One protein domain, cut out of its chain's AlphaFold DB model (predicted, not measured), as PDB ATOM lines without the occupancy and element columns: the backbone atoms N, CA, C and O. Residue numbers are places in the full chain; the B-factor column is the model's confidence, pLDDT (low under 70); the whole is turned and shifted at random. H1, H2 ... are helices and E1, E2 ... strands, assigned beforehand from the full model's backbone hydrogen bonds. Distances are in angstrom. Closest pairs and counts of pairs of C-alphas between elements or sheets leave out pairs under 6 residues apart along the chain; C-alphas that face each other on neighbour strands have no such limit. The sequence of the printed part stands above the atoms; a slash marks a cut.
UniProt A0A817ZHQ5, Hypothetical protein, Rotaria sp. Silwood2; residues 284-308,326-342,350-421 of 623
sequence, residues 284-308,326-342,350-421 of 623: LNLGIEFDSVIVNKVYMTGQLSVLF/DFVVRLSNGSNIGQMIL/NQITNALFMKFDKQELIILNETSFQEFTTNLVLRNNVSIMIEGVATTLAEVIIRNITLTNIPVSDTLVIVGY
ATOM      1  N   LEU A 284     168.968 134.094 245.323       94.44
ATOM      2  CA  LEU A 284     167.903 133.293 245.930       94.44
ATOM      3  C   LEU A 284     166.602 134.094 246.031       94.44
ATOM      4  O   LEU A 284     165.518 133.578 245.783       94.44
ATOM      5  N   ASN A 285     166.711 135.368 246.404       94.62
ATOM      6  CA  ASN A 285     165.632 136.346 246.335       94.62
ATOM      7  C   ASN A 285     166.207 137.764 246.321       94.62
ATOM      8  O   ASN A 285     167.259 138.023 246.907       94.62
ATOM      9  N   LEU A 286     165.512 138.682 245.651       96.44
ATOM     10  CA  LEU A 286     165.942 140.069 245.508       96.44
ATOM     11  C   LEU A 286     164.739 141.018 245.463       96.44
ATOM     12  O   LEU A 286     164.023 141.102 244.476       96.44
ATOM     13  N   GLY A 287     164.515 141.744 246.542       97.06
ATOM     14  CA  GLY A 287     163.500 142.773 246.670       97.06
ATOM     15  C   GLY A 287     164.021 144.105 246.167       97.06
ATOM     16  O   GLY A 287     165.124 144.508 246.532       97.06
ATOM     17  N   ILE A 288     163.210 144.789 245.366       97.25
ATOM     18  CA  ILE A 288     163.479 146.142 244.880       97.25
ATOM     19  C   ILE A 288     162.432 147.092 245.466       97.25
ATOM     20  O   ILE A 288     161.226 146.875 245.323       97.25
ATOM     21  N   GLU A 289     162.886 148.153 246.122       96.44
ATOM     22  CA  GLU A 289     162.068 149.249 246.640       96.44
ATOM     23  C   GLU A 289     162.434 150.526 245.870       96.44
ATOM     24  O   GLU A 289     163.559 151.028 245.948       96.44
ATOM     25  N   PHE A 290     161.476 151.032 245.092       94.44
ATOM     26  CA  PHE A 290     161.625 152.267 244.335       94.44
ATOM     27  C   PHE A 290     161.207 153.476 245.173       94.44
ATOM     28  O   PHE A 290     160.280 153.403 245.984       94.44
ATOM     29  N   ASP A 291     161.848 154.613 244.913       88.44
ATOM     30  CA  ASP A 291     161.470 155.914 245.455       88.44
ATOM     31  C   ASP A 291     160.907 156.790 244.320       88.44
ATOM     32  O   ASP A 291     161.464 156.856 243.223       88.44
ATOM     33  N   SER A 292     159.762 157.436 244.550       81.75
ATOM     34  CA  SER A 292     159.117 158.299 243.549       81.75
ATOM     35  C   SER A 292     159.784 159.669 243.394       81.75
ATOM     36  O   SER A 292     159.521 160.374 242.424       81.75
ATOM     37  N   VAL A 293     160.597 160.076 244.371       83.81
ATOM     38  CA  VAL A 293     161.300 161.362 244.421       83.81
ATOM     39  C   VAL A 293     162.761 161.184 244.021       83.81
ATOM     40  O   VAL A 293     163.301 161.991 243.265       83.81
ATOM     41  N   ILE A 294     163.405 160.128 244.519       84.31
ATOM     42  CA  ILE A 294     164.826 159.874 244.294       84.31
ATOM     43  C   ILE A 294     165.003 158.884 243.138       84.31
ATOM     44  O   ILE A 294     164.820 157.684 243.295       84.31
ATOM     45  N   VAL A 295     165.410 159.392 241.973       84.31
ATOM     46  CA  VAL A 295     165.541 158.588 240.739       84.31
ATOM     47  C   VAL A 295     166.953 158.070 240.465       84.31
ATOM     48  O   VAL A 295     167.148 157.307 239.527       84.31
ATOM     49  N   ASN A 296     167.952 158.471 241.254       92.06
ATOM     50  CA  ASN A 296     169.348 158.060 241.064       92.06
ATOM     51  C   ASN A 296     169.758 156.849 241.919       92.06
ATOM     52  O   ASN A 296     170.923 156.453 241.889       92.06
ATOM     53  N   LYS A 297     168.834 156.265 242.687       95.00
ATOM     54  CA  LYS A 297     169.071 155.043 243.460       95.00
ATOM     55  C   LYS A 297     167.785 154.258 243.683       95.00
ATOM     56  O   LYS A 297     166.695 154.818 243.628       95.00
ATOM     57  N   VAL A 298     167.937 152.975 243.984       96.75
ATOM     58  CA  VAL A 298     166.873 152.106 244.506       96.75
ATOM     59  C   VAL A 298     167.383 151.361 245.732       96.75
ATOM     60  O   VAL A 298     168.593 151.172 245.883       96.75
ATOM     61  N   TYR A 299     166.474 150.942 246.608       96.88
ATOM     62  CA  TYR A 299     166.828 150.122 247.762       96.88
ATOM     63  C   TYR A 299     166.614 148.645 247.449       96.88
ATOM     64  O   TYR A 299     165.639 148.260 246.804       96.88
ATOM     65  N   MET A 300     167.550 147.823 247.908       96.50
ATOM     66  CA  MET A 300     167.650 146.412 247.578       96.50
ATOM     67  C   MET A 300     167.744 145.588 248.862       96.50
ATOM     68  O   MET A 300     168.591 145.843 249.716       96.50
ATOM     69  N   THR A 301     166.910 144.564 248.976       97.00
ATOM     70  CA  THR A 301     166.939 143.582 250.071       97.00
ATOM     71  C   THR A 301     167.046 142.207 249.444       97.00
ATOM     72  O   THR A 301     166.369 141.947 248.460       97.00
ATOM     73  N   GLY A 302     167.855 141.291 249.960       95.62
ATOM     74  CA  GLY A 302     167.971 140.006 249.284       95.62
ATOM     75  C   GLY A 302     168.853 138.983 249.958       95.62
ATOM     76  O   GLY A 302     169.432 139.206 251.024       95.62
ATOM     77  N   GLN A 303     168.919 137.835 249.294       95.88
ATOM     78  CA  GLN A 303     169.744 136.702 249.666       95.88
ATOM     79  C   GLN A 303     170.522 136.201 248.454       95.88
ATOM     80  O   GLN A 303     169.953 135.972 247.383       95.88
ATOM     81  N   LEU A 304     171.821 136.000 248.652       94.88
ATOM     82  CA  LEU A 304     172.742 135.472 247.652       94.88
ATOM     83  C   LEU A 304     173.349 134.169 248.155       94.88
ATOM     84  O   LEU A 304     173.642 134.031 249.342       94.88
ATOM     85  N   SER A 305     173.578 133.249 247.226       95.56
ATOM     86  CA  SER A 305     174.416 132.071 247.420       95.56
ATOM     87  C   SER A 305     175.643 132.204 246.526       95.56
ATOM     88  O   SER A 305     175.518 132.382 245.315       95.56
ATOM     89  N   VAL A 306     176.834 132.157 247.112       95.81
ATOM     90  CA  VAL A 306     178.101 132.258 246.385       95.81
ATOM     91  C   VAL A 306     178.873 130.961 246.547       95.81
ATOM     92  O   VAL A 306     179.197 130.561 247.660       95.81
ATOM     93  N   LEU A 307     179.181 130.303 245.433       95.56
ATOM     94  CA  LEU A 307     180.051 129.136 245.428       95.56
ATOM     95  C   LEU A 307     181.502 129.608 245.490       95.56
ATOM     96  O   LEU A 307     182.024 130.159 244.516       95.56
ATOM     97  N   PHE A 308     182.135 129.387 246.637       93.19
ATOM     98  CA  PHE A 308     183.530 129.719 246.874       93.19
ATOM     99  C   PHE A 308     184.383 128.454 246.785       93.19
ATOM    100  O   PHE A 308     184.022 127.421 247.336       93.19
ATOM    101  N   ASP A 326     181.909 145.116 246.709       96.81
ATOM    102  CA  ASP A 326     181.677 146.271 245.845       96.81
ATOM    103  C   ASP A 326     181.567 145.765 244.409       96.81
ATOM    104  O   ASP A 326     182.528 145.197 243.882       96.81
ATOM    105  N   PHE A 327     180.392 145.909 243.795       96.69
ATOM    106  CA  PHE A 327     180.164 145.430 242.438       96.69
ATOM    107  C   PHE A 327     179.284 146.360 241.607       96.69
ATOM    108  O   PHE A 327     178.333 146.991 242.076       96.69
ATOM    109  N   VAL A 328     179.589 146.382 240.314       98.06
ATOM    110  CA  VAL A 328     178.804 147.020 239.265       98.06
ATOM    111  C   VAL A 328     177.945 145.962 238.589       98.06
ATOM    112  O   VAL A 328     178.422 144.895 238.204       98.06
ATOM    113  N   VAL A 329     176.669 146.281 238.413       97.31
ATOM    114  CA  VAL A 329     175.727 145.497 237.618       97.31
ATOM    115  C   VAL A 329     175.712 146.056 236.200       97.31
ATOM    116  O   VAL A 329     175.596 147.269 236.008       97.31
ATOM    117  N   ARG A 330     175.804 145.188 235.195       97.62
ATOM    118  CA  ARG A 330     175.812 145.548 233.773       97.62
ATOM    119  C   ARG A 330     174.778 144.744 232.992       97.62
ATOM    120  O   ARG A 330     174.453 143.612 233.344       97.62
ATOM    121  N   LEU A 331     174.292 145.313 231.896       95.25
ATOM    122  CA  LEU A 331     173.567 144.571 230.867       95.25
ATOM    123  C   LEU A 331     174.526 143.648 230.102       95.25
ATOM    124  O   LEU A 331     175.733 143.883 230.057       95.25
ATOM    125  N   SER A 332     173.983 142.644 229.412       89.25
ATOM    126  CA  SER A 332     174.763 141.720 228.573       89.25
ATOM    127  C   SER A 332     175.516 142.397 227.416       89.25
ATOM    128  O   SER A 332     176.414 141.800 226.833       89.25
ATOM    129  N   ASN A 333     175.156 143.636 227.063       89.19
ATOM    130  CA  ASN A 333     175.869 144.457 226.078       89.19
ATOM    131  C   ASN A 333     177.057 145.244 226.682       89.19
ATOM    132  O   ASN A 333     177.673 146.039 225.977       89.19
ATOM    133  N   GLY A 334     177.356 145.057 227.973       92.12
ATOM    134  CA  GLY A 334     178.435 145.729 228.706       92.12
ATOM    135  C   GLY A 334     178.061 147.084 229.325       92.12
ATOM    136  O   GLY A 334     178.871 147.661 230.052       92.12
ATOM    137  N   SER A 335     176.848 147.595 229.084       96.00
ATOM    138  CA  SER A 335     176.405 148.892 229.616       96.00
ATOM    139  C   SER A 335     176.132 148.816 231.119       96.00
ATOM    140  O   SER A 335     175.444 147.906 231.580       96.00
ATOM    141  N   ASN A 336     176.641 149.783 231.884       97.44
ATOM    142  CA  ASN A 336     176.449 149.836 233.337       97.44
ATOM    143  C   ASN A 336     174.991 150.126 233.689       97.44
ATOM    144  O   ASN A 336     174.406 151.038 233.128       97.44
ATOM    145  N   ILE A 337     174.432 149.402 234.653       97.12
ATOM    146  CA  ILE A 337     173.107 149.653 235.232       97.12
ATOM    147  C   ILE A 337     173.275 150.476 236.510       97.12
ATOM    148  O   ILE A 337     172.774 151.595 236.624       97.12
ATOM    149  N   GLY A 338     174.029 149.933 237.464       97.44
ATOM    150  CA  GLY A 338     174.211 150.524 238.781       97.44
ATOM    151  C   GLY A 338     175.362 149.891 239.550       97.44
ATOM    152  O   GLY A 338     175.925 148.893 239.107       97.44
ATOM    153  N   GLN A 339     175.701 150.473 240.692       97.81
ATOM    154  CA  GLN A 339     176.716 149.978 241.617       97.81
ATOM    155  C   GLN A 339     176.099 149.762 242.992       97.81
ATOM    156  O   GLN A 339     175.322 150.593 243.468       97.81
ATOM    157  N   MET A 340     176.452 148.648 243.618       96.81
ATOM    158  CA  MET A 340     176.041 148.313 244.970       96.81
ATOM    159  C   MET A 340     177.274 147.995 245.797       96.81
ATOM    160  O   MET A 340     178.169 147.283 245.341       96.81
ATOM    161  N   ILE A 341     177.284 148.505 247.026       96.31
ATOM    162  CA  ILE A 341     178.308 148.171 248.003       96.31
ATOM    163  C   ILE A 341     177.628 147.554 249.216       96.31
ATOM    164  O   ILE A 341     176.774 148.168 249.851       96.31
ATOM    165  N   LEU A 342     178.011 146.320 249.507       95.31
ATOM    166  CA  LEU A 342     177.617 145.567 250.682       95.31
ATOM    167  C   LEU A 342     178.768 145.633 251.682       95.31
ATOM    168  O   LEU A 342     179.897 145.288 251.336       95.31
ATOM    169  N   ASN A 350     178.303 126.948 254.339       94.25
ATOM    170  CA  ASN A 350     178.166 125.500 254.239       94.25
ATOM    171  C   ASN A 350     179.487 124.877 253.762       94.25
ATOM    172  O   ASN A 350     179.758 124.847 252.566       94.25
ATOM    173  N   GLN A 351     180.276 124.342 254.695       87.31
ATOM    174  CA  GLN A 351     181.595 123.748 254.423       87.31
ATOM    175  C   GLN A 351     181.548 122.423 253.637       87.31
ATOM    176  O   GLN A 351     182.582 121.950 253.181       87.31
ATOM    177  N   ILE A 352     180.371 121.802 253.476       89.06
ATOM    178  CA  ILE A 352     180.220 120.579 252.667       89.06
ATOM    179  C   ILE A 352     180.116 120.946 251.185       89.06
ATOM    180  O   ILE A 352     180.713 120.292 250.334       89.06
ATOM    181  N   THR A 353     179.345 121.988 250.869       91.50
ATOM    182  CA  THR A 353     179.119 122.441 249.487       91.50
ATOM    183  C   THR A 353     179.982 123.639 249.094       91.50
ATOM    184  O   THR A 353     179.916 124.072 247.948       91.50
ATOM    185  N   ASN A 354     180.732 124.208 250.041       92.62
ATOM    186  CA  ASN A 354     181.431 125.494 249.954       92.62
ATOM    187  C   ASN A 354     180.544 126.659 249.473       92.62
ATOM    188  O   ASN A 354     180.983 127.559 248.753       92.62
ATOM    189  N   ALA A 355     179.263 126.628 249.853       95.81
ATOM    190  CA  ALA A 355     178.319 127.694 249.536       95.81
ATOM    191  C   ALA A 355     178.304 128.731 250.664       95.81
ATOM    192  O   ALA A 355     178.144 128.378 251.835       95.81
ATOM    193  N   LEU A 356     178.464 129.999 250.299       96.31
ATOM    194  CA  LEU A 356     178.374 131.154 251.183       96.31
ATOM    195  C   LEU A 356     176.996 131.788 251.020       96.31
ATOM    196  O   LEU A 356     176.685 132.326 249.956       96.31
ATOM    197  N   PHE A 357     176.181 131.738 252.066       97.19
ATOM    198  CA  PHE A 357     174.876 132.383 252.085       97.19
ATOM    199  C   PHE A 357     174.988 133.749 252.749       97.19
ATOM    200  O   PHE A 357     175.488 133.877 253.867       97.19
ATOM    201  N   MET A 358     174.521 134.775 252.046       96.38
ATOM    202  CA  MET A 358     174.558 136.162 252.497       96.38
ATOM    203  C   MET A 358     173.162 136.749 252.431       96.38
ATOM    204  O   MET A 358     172.477 136.603 251.417       96.38
ATOM    205  N   LYS A 359     172.759 137.450 253.488       96.62
ATOM    206  CA  LYS A 359     171.496 138.181 253.546       96.62
ATOM    207  C   LYS A 359     171.778 139.648 253.821       96.62
ATOM    208  O   LYS A 359     172.468 139.972 254.780       96.62
ATOM    209  N   PHE A 360     171.194 140.523 253.018       96.25
ATOM    210  CA  PHE A 360     171.294 141.966 253.196       96.25
ATOM    211  C   PHE A 360     169.908 142.600 253.159       96.25
ATOM    212  O   PHE A 360     168.985 142.079 252.531       96.25
ATOM    213  N   ASP A 361     169.768 143.726 253.848       95.44
ATOM    214  CA  ASP A 361     168.512 144.458 253.937       95.44
ATOM    215  C   ASP A 361     168.737 145.939 253.647       95.44
ATOM    216  O   ASP A 361     169.708 146.531 254.124       95.44
ATOM    217  N   LYS A 362     167.844 146.499 252.830       94.12
ATOM    218  CA  LYS A 362     167.753 147.913 252.467       94.12
ATOM    219  C   LYS A 362     169.089 148.560 252.076       94.12
ATOM    220  O   LYS A 362     169.449 149.629 252.563       94.12
ATOM    221  N   GLN A 363     169.820 147.912 251.174       96.19
ATOM    222  CA  GLN A 363     171.084 148.402 250.621       96.19
ATOM    223  C   GLN A 363     170.846 149.284 249.399       96.19
ATOM    224  O   GLN A 363     169.916 149.050 248.631       96.19
ATOM    225  N   GLU A 364     171.678 150.302 249.205       96.12
ATOM    226  CA  GLU A 364     171.529 151.215 248.071       96.12
ATOM    227  C   GLU A 364     172.174 150.630 246.809       96.12
ATOM    228  O   GLU A 364     173.355 150.286 246.795       96.12
ATOM    229  N   LEU A 365     171.399 150.556 245.726       97.50
ATOM    230  CA  LEU A 365     171.916 150.419 244.369       97.50
ATOM    231  C   LEU A 365     171.908 151.806 243.730       97.50
ATOM    232  O   LEU A 365     170.849 152.343 243.399       97.50
ATOM    233  N   ILE A 366     173.093 152.384 243.561       97.88
ATOM    234  CA  ILE A 366     173.277 153.675 242.902       97.88
ATOM    235  C   ILE A 366     173.158 153.457 241.399       97.88
ATOM    236  O   ILE A 366     173.878 152.643 240.823       97.88
ATOM    237  N   ILE A 367     172.256 154.181 240.746       97.44
ATOM    238  CA  ILE A 367     172.031 154.062 239.306       97.44
ATOM    239  C   ILE A 367     173.121 154.842 238.580       97.44
ATOM    240  O   ILE A 367     173.254 156.053 238.744       97.44
ATOM    241  N   LEU A 368     173.900 154.136 237.761       97.38
ATOM    242  CA  LEU A 368     174.993 154.722 236.982       97.38
ATOM    243  C   LEU A 368     174.526 155.186 235.599       97.38
ATOM    244  O   LEU A 368     175.081 156.131 235.045       97.38
ATOM    245  N   ASN A 369     173.514 154.522 235.032       96.50
ATOM    246  CA  ASN A 369     172.909 154.890 233.756       96.50
ATOM    247  C   ASN A 369     171.401 154.633 233.804       96.50
ATOM    248  O   ASN A 369     170.950 153.486 233.848       96.50
ATOM    249  N   GLU A 370     170.622 155.712 233.772       94.19
ATOM    250  CA  GLU A 370     169.163 155.651 233.844       94.19
ATOM    251  C   GLU A 370     168.558 154.860 232.678       94.19
ATOM    252  O   GLU A 370     167.705 154.006 232.901       94.19
ATOM    253  N   THR A 371     169.037 155.069 231.448       94.75
ATOM    254  CA  THR A 371     168.548 154.360 230.258       94.75
ATOM    255  C   THR A 371     168.788 152.856 230.365       94.75
ATOM    256  O   THR A 371     167.884 152.067 230.104       94.75
ATOM    257  N   SER A 372     169.985 152.436 230.786       96.50
ATOM    258  CA  SER A 372     170.298 151.013 230.974       96.50
ATOM    259  C   SER A 372     169.503 150.395 232.125       96.50
ATOM    260  O   SER A 372     169.096 149.238 232.039       96.50
ATOM    261  N   PHE A 373     169.229 151.158 233.183       96.38
ATOM    262  CA  PHE A 373     168.362 150.713 234.270       96.38
ATOM    263  C   PHE A 373     166.892 150.581 233.826       96.38
ATOM    264  O   PHE A 373     166.228 149.589 234.138       96.38
ATOM    265  N   GLN A 374     166.378 151.534 233.045       94.38
ATOM    266  CA  GLN A 374     165.049 151.456 232.431       94.38
ATOM    267  C   GLN A 374     164.953 150.278 231.453       94.38
ATOM    268  O   GLN A 374     163.943 149.579 231.427       94.38
ATOM    269  N   GLU A 375     166.006 149.996 230.686       95.88
ATOM    270  CA  GLU A 375     166.081 148.807 229.835       95.88
ATOM    271  C   GLU A 375     166.055 147.517 230.667       95.88
ATOM    272  O   GLU A 375     165.301 146.597 230.346       95.88
ATOM    273  N   PHE A 376     166.820 147.453 231.762       96.62
ATOM    274  CA  PHE A 376     166.802 146.320 232.689       96.62
ATOM    275  C   PHE A 376     165.398 146.069 233.252       96.62
ATOM    276  O   PHE A 376     164.884 144.957 233.131       96.62
ATOM    277  N   THR A 377     164.744 147.091 233.809       95.62
ATOM    278  CA  THR A 377     163.385 146.957 234.364       95.62
ATOM    279  C   THR A 377     162.349 146.633 233.287       95.62
ATOM    280  O   THR A 377     161.466 145.809 233.514       95.62
ATOM    281  N   THR A 378     162.487 147.196 232.083       95.75
ATOM    282  CA  THR A 378     161.644 146.856 230.925       95.75
ATOM    283  C   THR A 378     161.793 145.387 230.552       95.75
ATOM    284  O   THR A 378     160.797 144.691 230.367       95.75
ATOM    285  N   ASN A 379     163.023 144.880 230.485       96.50
ATOM    286  CA  ASN A 379     163.273 143.473 230.199       96.50
ATOM    287  C   ASN A 379     162.757 142.567 231.324       96.50
ATOM    288  O   ASN A 379     162.179 141.526 231.021       96.50
ATOM    289  N   LEU A 380     162.894 142.978 232.589       96.25
ATOM    290  CA  LEU A 380     162.374 142.236 233.739       96.25
ATOM    291  C   LEU A 380     160.851 142.109 233.685       96.25
ATOM    292  O   LEU A 380     160.324 141.039 233.964       96.25
ATOM    293  N   VAL A 381     160.142 143.166 233.285       96.00
ATOM    294  CA  VAL A 381     158.677 143.147 233.182       96.00
ATOM    295  C   VAL A 381     158.196 142.412 231.930       96.00
ATOM    296  O   VAL A 381     157.217 141.677 232.003       96.00
ATOM    297  N   LEU A 382     158.846 142.598 230.776       95.69
ATOM    298  CA  LEU A 382     158.287 142.195 229.477       95.69
ATOM    299  C   LEU A 382     158.816 140.871 228.906       95.69
ATOM    300  O   LEU A 382     158.274 140.411 227.892       95.69
ATOM    301  N   ARG A 383     159.873 140.290 229.490       95.56
ATOM    302  CA  ARG A 383     160.512 139.050 229.016       95.56
ATOM    303  C   ARG A 383     160.475 137.955 230.081       95.56
ATOM    304  O   ARG A 383     160.369 138.235 231.269       95.56
ATOM    305  N   ASN A 384     160.641 136.709 229.644       94.38
ATOM    306  CA  ASN A 384     160.702 135.534 230.519       94.38
ATOM    307  C   ASN A 384     162.049 135.405 231.229       94.38
ATOM    308  O   ASN A 384     162.096 134.836 232.306       94.38
ATOM    309  N   ASN A 385     163.134 135.904 230.630       94.69
ATOM    310  CA  ASN A 385     164.482 135.842 231.192       94.69
ATOM    311  C   ASN A 385     165.245 137.140 230.911       94.69
ATOM    312  O   ASN A 385     165.132 137.719 229.824       94.69
ATOM    313  N   VAL A 386     166.070 137.546 231.870       95.00
ATOM    314  CA  VAL A 386     166.963 138.703 231.799       95.00
ATOM    315  C   VAL A 386     168.357 138.271 232.223       95.00
ATOM    316  O   VAL A 386     168.527 137.669 233.277       95.00
ATOM    317  N   SER A 387     169.356 138.588 231.402       94.94
ATOM    318  CA  SER A 387     170.758 138.341 231.729       94.94
ATOM    319  C   SER A 387     171.418 139.644 232.163       94.94
ATOM    320  O   SER A 387     171.365 140.636 231.433       94.94
ATOM    321  N   ILE A 388     172.059 139.626 233.325       96.00
ATOM    322  CA  ILE A 388     172.890 140.724 233.828       96.00
ATOM    323  C   ILE A 388     174.263 140.185 234.205       96.00
ATOM    324  O   ILE A 388     174.406 139.015 234.544       96.00
ATOM    325  N   MET A 389     175.277 141.034 234.148       96.69
ATOM    326  CA  MET A 389     176.617 140.714 234.623       96.69
ATOM    327  C   MET A 389     176.879 141.466 235.921       96.69
ATOM    328  O   MET A 389     176.473 142.619 236.055       96.69
ATOM    329  N   ILE A 390     177.570 140.825 236.853       95.75
ATOM    330  CA  ILE A 390     178.132 141.468 238.037       95.75
ATOM    331  C   ILE A 390     179.650 141.446 237.918       95.75
ATOM    332  O   ILE A 390     180.228 140.435 237.526       95.75
ATOM    333  N   GLU A 391     180.292 142.566 238.223       96.38
ATOM    334  CA  GLU A 391     181.744 142.709 238.174       96.38
ATOM    335  C   GLU A 391     182.206 143.590 239.331       96.38
ATOM    336  O   GLU A 391     181.655 144.668 239.545       96.38
ATOM    337  N   GLY A 392     183.207 143.144 240.082       95.62
ATOM    338  CA  GLY A 392     183.643 143.857 241.267       95.62
ATOM    339  C   GLY A 392     184.708 143.130 242.067       95.62
ATOM    340  O   GLY A 392     185.398 142.239 241.569       95.62
ATOM    341  N   VAL A 393     184.822 143.514 243.332       95.81
ATOM    342  CA  VAL A 393     185.757 142.922 244.286       95.81
ATOM    343  C   VAL A 393     185.071 142.641 245.615       95.81
ATOM    344  O   VAL A 393     184.197 143.380 246.066       95.81
ATOM    345  N   ALA A 394     185.498 141.564 246.259       95.62
ATOM    346  CA  ALA A 394     185.058 141.168 247.579       95.62
ATOM    347  C   ALA A 394     186.222 141.179 248.573       95.62
ATOM    348  O   ALA A 394     187.386 140.933 248.245       95.62
ATOM    349  N   THR A 395     185.874 141.453 249.821       95.69
ATOM    350  CA  THR A 395     186.717 141.263 250.995       95.69
ATOM    351  C   THR A 395     185.980 140.329 251.938       95.69
ATOM    352  O   THR A 395     184.795 140.528 252.176       95.69
ATOM    353  N   THR A 396     186.647 139.320 252.488       94.69
ATOM    354  CA  THR A 396     186.038 138.390 253.444       94.69
ATOM    355  C   THR A 396     186.892 138.247 254.691       94.69
ATOM    356  O   THR A 396     188.116 138.125 254.615       94.69
ATOM    357  N   LEU A 397     186.235 138.269 255.848       95.81
ATOM    358  CA  LEU A 397     186.825 137.842 257.106       95.81
ATOM    359  C   LEU A 397     186.676 136.324 257.195       95.81
ATOM    360  O   LEU A 397     185.555 135.817 257.265       95.81
ATOM    361  N   ALA A 398     187.795 135.613 257.189       93.69
ATOM    362  CA  ALA A 398     187.837 134.163 257.199       93.69
ATOM    363  C   ALA A 398     188.489 133.639 258.477       93.69
ATOM    364  O   ALA A 398     189.584 134.058 258.845       93.69
ATOM    365  N   GLU A 399     187.825 132.697 259.131       94.00
ATOM    366  CA  GLU A 399     188.366 131.875 260.204       94.00
ATOM    367  C   GLU A 399     189.159 130.713 259.594       94.00
ATOM    368  O   GLU A 399     188.647 129.959 258.756       94.00
ATOM    369  N   VAL A 400     190.422 130.606 260.005       92.31
ATOM    370  CA  VAL A 400     191.374 129.552 259.631       92.31
ATOM    371  C   VAL A 400     192.158 129.129 260.882       92.31
ATOM    372  O   VAL A 400     192.102 129.821 261.903       92.31
ATOM    373  N   ILE A 401     192.930 128.038 260.826       92.19
ATOM    374  CA  ILE A 401     193.631 127.497 262.010       92.19
ATOM    375  C   ILE A 401     194.569 128.509 262.703       92.19
ATOM    376  O   ILE A 401     194.716 128.497 263.924       92.19
ATOM    377  N   ILE A 402     195.171 129.431 261.939       89.38
ATOM    378  CA  ILE A 402     196.079 130.466 262.465       89.38
ATOM    379  C   ILE A 402     195.361 131.650 263.128       89.38
ATOM    380  O   ILE A 402     196.063 132.516 263.648       89.38
ATOM    381  N   ARG A 403     194.011 131.674 263.140       91.25
ATOM    382  CA  ARG A 403     193.060 132.742 263.553       91.25
ATOM    383  C   ARG A 403     192.355 133.407 262.370       91.25
ATOM    384  O   ARG A 403     192.518 133.019 261.222       91.25
ATOM    385  N   ASN A 404     191.537 134.414 262.668       93.19
ATOM    386  CA  ASN A 404     190.803 135.166 261.664       93.19
ATOM    387  C   ASN A 404     191.755 136.025 260.824       93.19
ATOM    388  O   ASN A 404     192.508 136.836 261.365       93.19
ATOM    389  N   ILE A 405     191.676 135.872 259.508       93.69
ATOM    390  CA  ILE A 405     192.406 136.674 258.529       93.69
ATOM    391  C   ILE A 405     191.422 137.371 257.595       93.69
ATOM    392  O   ILE A 405     190.357 136.844 257.277       93.69
ATOM    393  N   THR A 406     191.793 138.557 257.125       94.19
ATOM    394  CA  THR A 406     191.017 139.275 256.113       94.19
ATOM    395  C   THR A 406     191.619 139.006 254.742       94.19
ATOM    396  O   THR A 406     192.766 139.371 254.485       94.19
ATOM    397  N   LEU A 407     190.839 138.387 253.858       93.75
ATOM    398  CA  LEU A 407     191.174 138.237 252.447       93.75
ATOM    399  C   LEU A 407     190.546 139.388 251.664       93.75
ATOM    400  O   LEU A 407     189.353 139.640 251.785       93.75
ATOM    401  N   THR A 408     191.341 140.086 250.867       94.88
ATOM    402  CA  THR A 408     190.957 141.315 250.154       94.88
ATOM    403  C   THR A 408     191.095 141.145 248.649       94.88
ATOM    404  O   THR A 408     191.795 140.246 248.182       94.88
ATOM    405  N   ASN A 409     190.455 142.037 247.888       93.44
ATOM    406  CA  ASN A 409     190.553 142.115 246.427       93.44
ATOM    407  C   ASN A 409     190.182 140.815 245.696       93.44
ATOM    408  O   ASN A 409     190.685 140.572 244.605       93.44
ATOM    409  N   ILE A 410     189.309 139.993 246.280       94.38
ATOM    410  CA  ILE A 410     188.835 138.766 245.640       94.38
ATOM    411  C   ILE A 410     187.960 139.174 244.451       94.38
ATOM    412  O   ILE A 410     186.919 139.796 244.674       94.38
ATOM    413  N   PRO A 411     188.328 138.858 243.202       94.25
ATOM    414  CA  PRO A 411     187.554 139.280 242.047       94.25
ATOM    415  C   PRO A 411     186.182 138.601 242.037       94.25
ATOM    416  O   PRO A 411     186.061 137.382 242.180       94.25
ATOM    417  N   VAL A 412     185.145 139.406 241.826       94.12
ATOM    418  CA  VAL A 412     183.768 138.965 241.611       94.12
ATOM    419  C   VAL A 412     183.452 139.216 240.149       94.12
ATOM    420  O   VAL A 412     183.467 140.355 239.695       94.12
ATOM    421  N   SER A 413     183.165 138.165 239.395       93.50
ATOM    422  CA  SER A 413     182.673 138.300 238.030       93.50
ATOM    423  C   SER A 413     181.738 137.146 237.740       93.50
ATOM    424  O   SER A 413     182.152 135.994 237.852       93.50
ATOM    425  N   ASP A 414     180.479 137.433 237.420       95.19
ATOM    426  CA  ASP A 414     179.538 136.395 237.010       95.19
ATOM    427  C   ASP A 414     178.419 136.935 236.117       95.19
ATOM    428  O   ASP A 414     178.143 138.134 236.093       95.19
ATOM    429  N   THR A 415     177.766 136.040 235.378       95.06
ATOM    430  CA  THR A 415     176.561 136.346 234.601       95.06
ATOM    431  C   THR A 415     175.353 135.695 235.256       95.06
ATOM    432  O   THR A 415     175.237 134.474 235.304       95.06
ATOM    433  N   LEU A 416     174.428 136.522 235.732       94.19
ATOM    434  CA  LEU A 416     173.195 136.100 236.379       94.19
ATOM    435  C   LEU A 416     172.069 136.044 235.346       94.19
ATOM    436  O   LEU A 416     171.866 136.995 234.585       94.19
ATOM    437  N   VAL A 417     171.307 134.953 235.355       94.25
ATOM    438  CA  VAL A 417     170.071 134.818 234.577       94.25
ATOM    439  C   VAL A 417     168.897 134.849 235.543       94.25
ATOM    440  O   VAL A 417     168.751 133.973 236.388       94.25
ATOM    441  N   ILE A 418     168.069 135.878 235.414       93.88
ATOM    442  CA  ILE A 418     166.903 136.126 236.257       93.88
ATOM    443  C   ILE A 418     165.649 135.832 235.439       93.88
ATOM    444  O   ILE A 418     165.507 136.336 234.325       93.88
ATOM    445  N   VAL A 419     164.719 135.060 235.999       95.00
ATOM    446  CA  VAL A 419     163.386 134.875 235.411       95.00
ATOM    447  C   VAL A 419     162.633 136.205 235.490       95.00
ATOM    448  O   VAL A 419     162.546 136.796 236.559       95.00
ATOM    449  N   GLY A 420     162.128 136.715 234.374       95.00
ATOM    450  CA  GLY A 420     161.303 137.923 234.337       95.00
ATOM    451  C   GLY A 420     159.817 137.626 234.538       95.00
ATOM    452  O   GLY A 420     159.396 136.475 234.618       95.00
ATOM    453  N   TYR A 421     159.007 138.678 234.613       95.44
ATOM    454  CA  TYR A 421     157.571 138.583 234.882       95.44
ATOM    455  C   TYR A 421     156.737 138.189 233.661       95.44
ATOM    456  O   TYR A 421     155.536 137.982 233.810       95.44
TER     457      TYR A 421
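What this domain is: This is residues 284 to 308, 326 to 342 and 350 to 421 of the 623 residues of the protein "Hypothetical protein" of Rotaria sp. Silwood2 (UniProt A0A817ZHQ5). One curled sheet of seven strands makes an open half-barrel, with E1 and E7 as its two unjoined edges, and the single helix H1 sits across one end of it. At the far end the long hairpin of E6 and E7 runs on past the other strands, and its tip, residues 399 to 404, sticks out free. The printed part has 114 residues with seven named strands and one named helix, in the order E1 E2 E3 E4 E5 H1 E6 E7, and is mostly strand. The sheet runs E1 E2 E5 E4 E3 E6 E7, antiparallel throughout. The whole is elongated, 49 by 29 by 24 A, and only just compact, close to loose, with a radius of gyration of the C-alphas of 15.6 A.

How they stand to each other: E1, residues 284 to 289, is an edge strand and forms a hairpin with E2, residues 297 to 308; N 287 and O 301 are 2.7 A apart, within hydrogen-bond range. E2 bends by 68 degrees at residue 301. Its other neighbour is E5, residues 355 to 367, antiparallel at 156 degrees, with N 300 and O 363 2.8 A apart. E5 bends by 83 degrees at residue 362, and beyond the bend it is the neighbour of E4, residues 336 to 342, where N 339 and O 366 are 2.8 A apart. E4 forms a hairpin with E3, residues 326 to 331, with N 329 and O 338 2.8 A apart. E3 is antiparallel to E6, residues 385 to 400, with N 328 and O 391 2.8 A apart. E6 forms a hairpin with the edge strand E7, residues 403 to 419; N 388 and O 416 are 2.9 A apart. E6 bends by 68 degrees at residue 392 and E7 by 71 degrees at residue 409. The sheet is twisted, and E1 and E7 are apart. H1, residues 370 to 382, is on the sheet at a height of 7.3 A, making two layers, a helix on one face of a sheet. It lies only just over E4, with 3 of its C-alphas falling on that strand, and runs across it at 90 degrees on the local plane. The closest C-alphas of E4 and H1 are those of Ile 337 and Phe 373, 5.0 A apart. Every O i to N i+4 pair of H1 is within hydrogen-bond range.

Where its parts are: E1, residues 284 to 289, begins with C-alpha 284 at (167.903, 133.293, 245.930). E2, residues 297 to 308, is 29.4 A long and E5, residues 355 to 367, 29.0 A. E3, residues 326 to 331, and E4, residues 336 to 342, are short. H1, residues 370 to 382, begins with C-alpha 370 at (169.163, 155.651, 233.844). E6, residues 385 to 400, is 39.6 A long. E7, residues 403 to 419, is 41.0 A long and ends with C-alpha 419 at (163.386, 134.875, 235.411).

The domain as a whole: The two C-alphas farthest apart, those of Leu 382 and Ile 402, are 51.5 A apart. Residues 309 to 325 are not printed, with 16.7 A between C-alphas 308 and 326; residues 343 to 349 are not printed, with 20.4 A between C-alphas 342 and 350. Of the links that are printed whole, none is long. The mean pLDDT of the printed part is 94.6, and no printed residue is under 70.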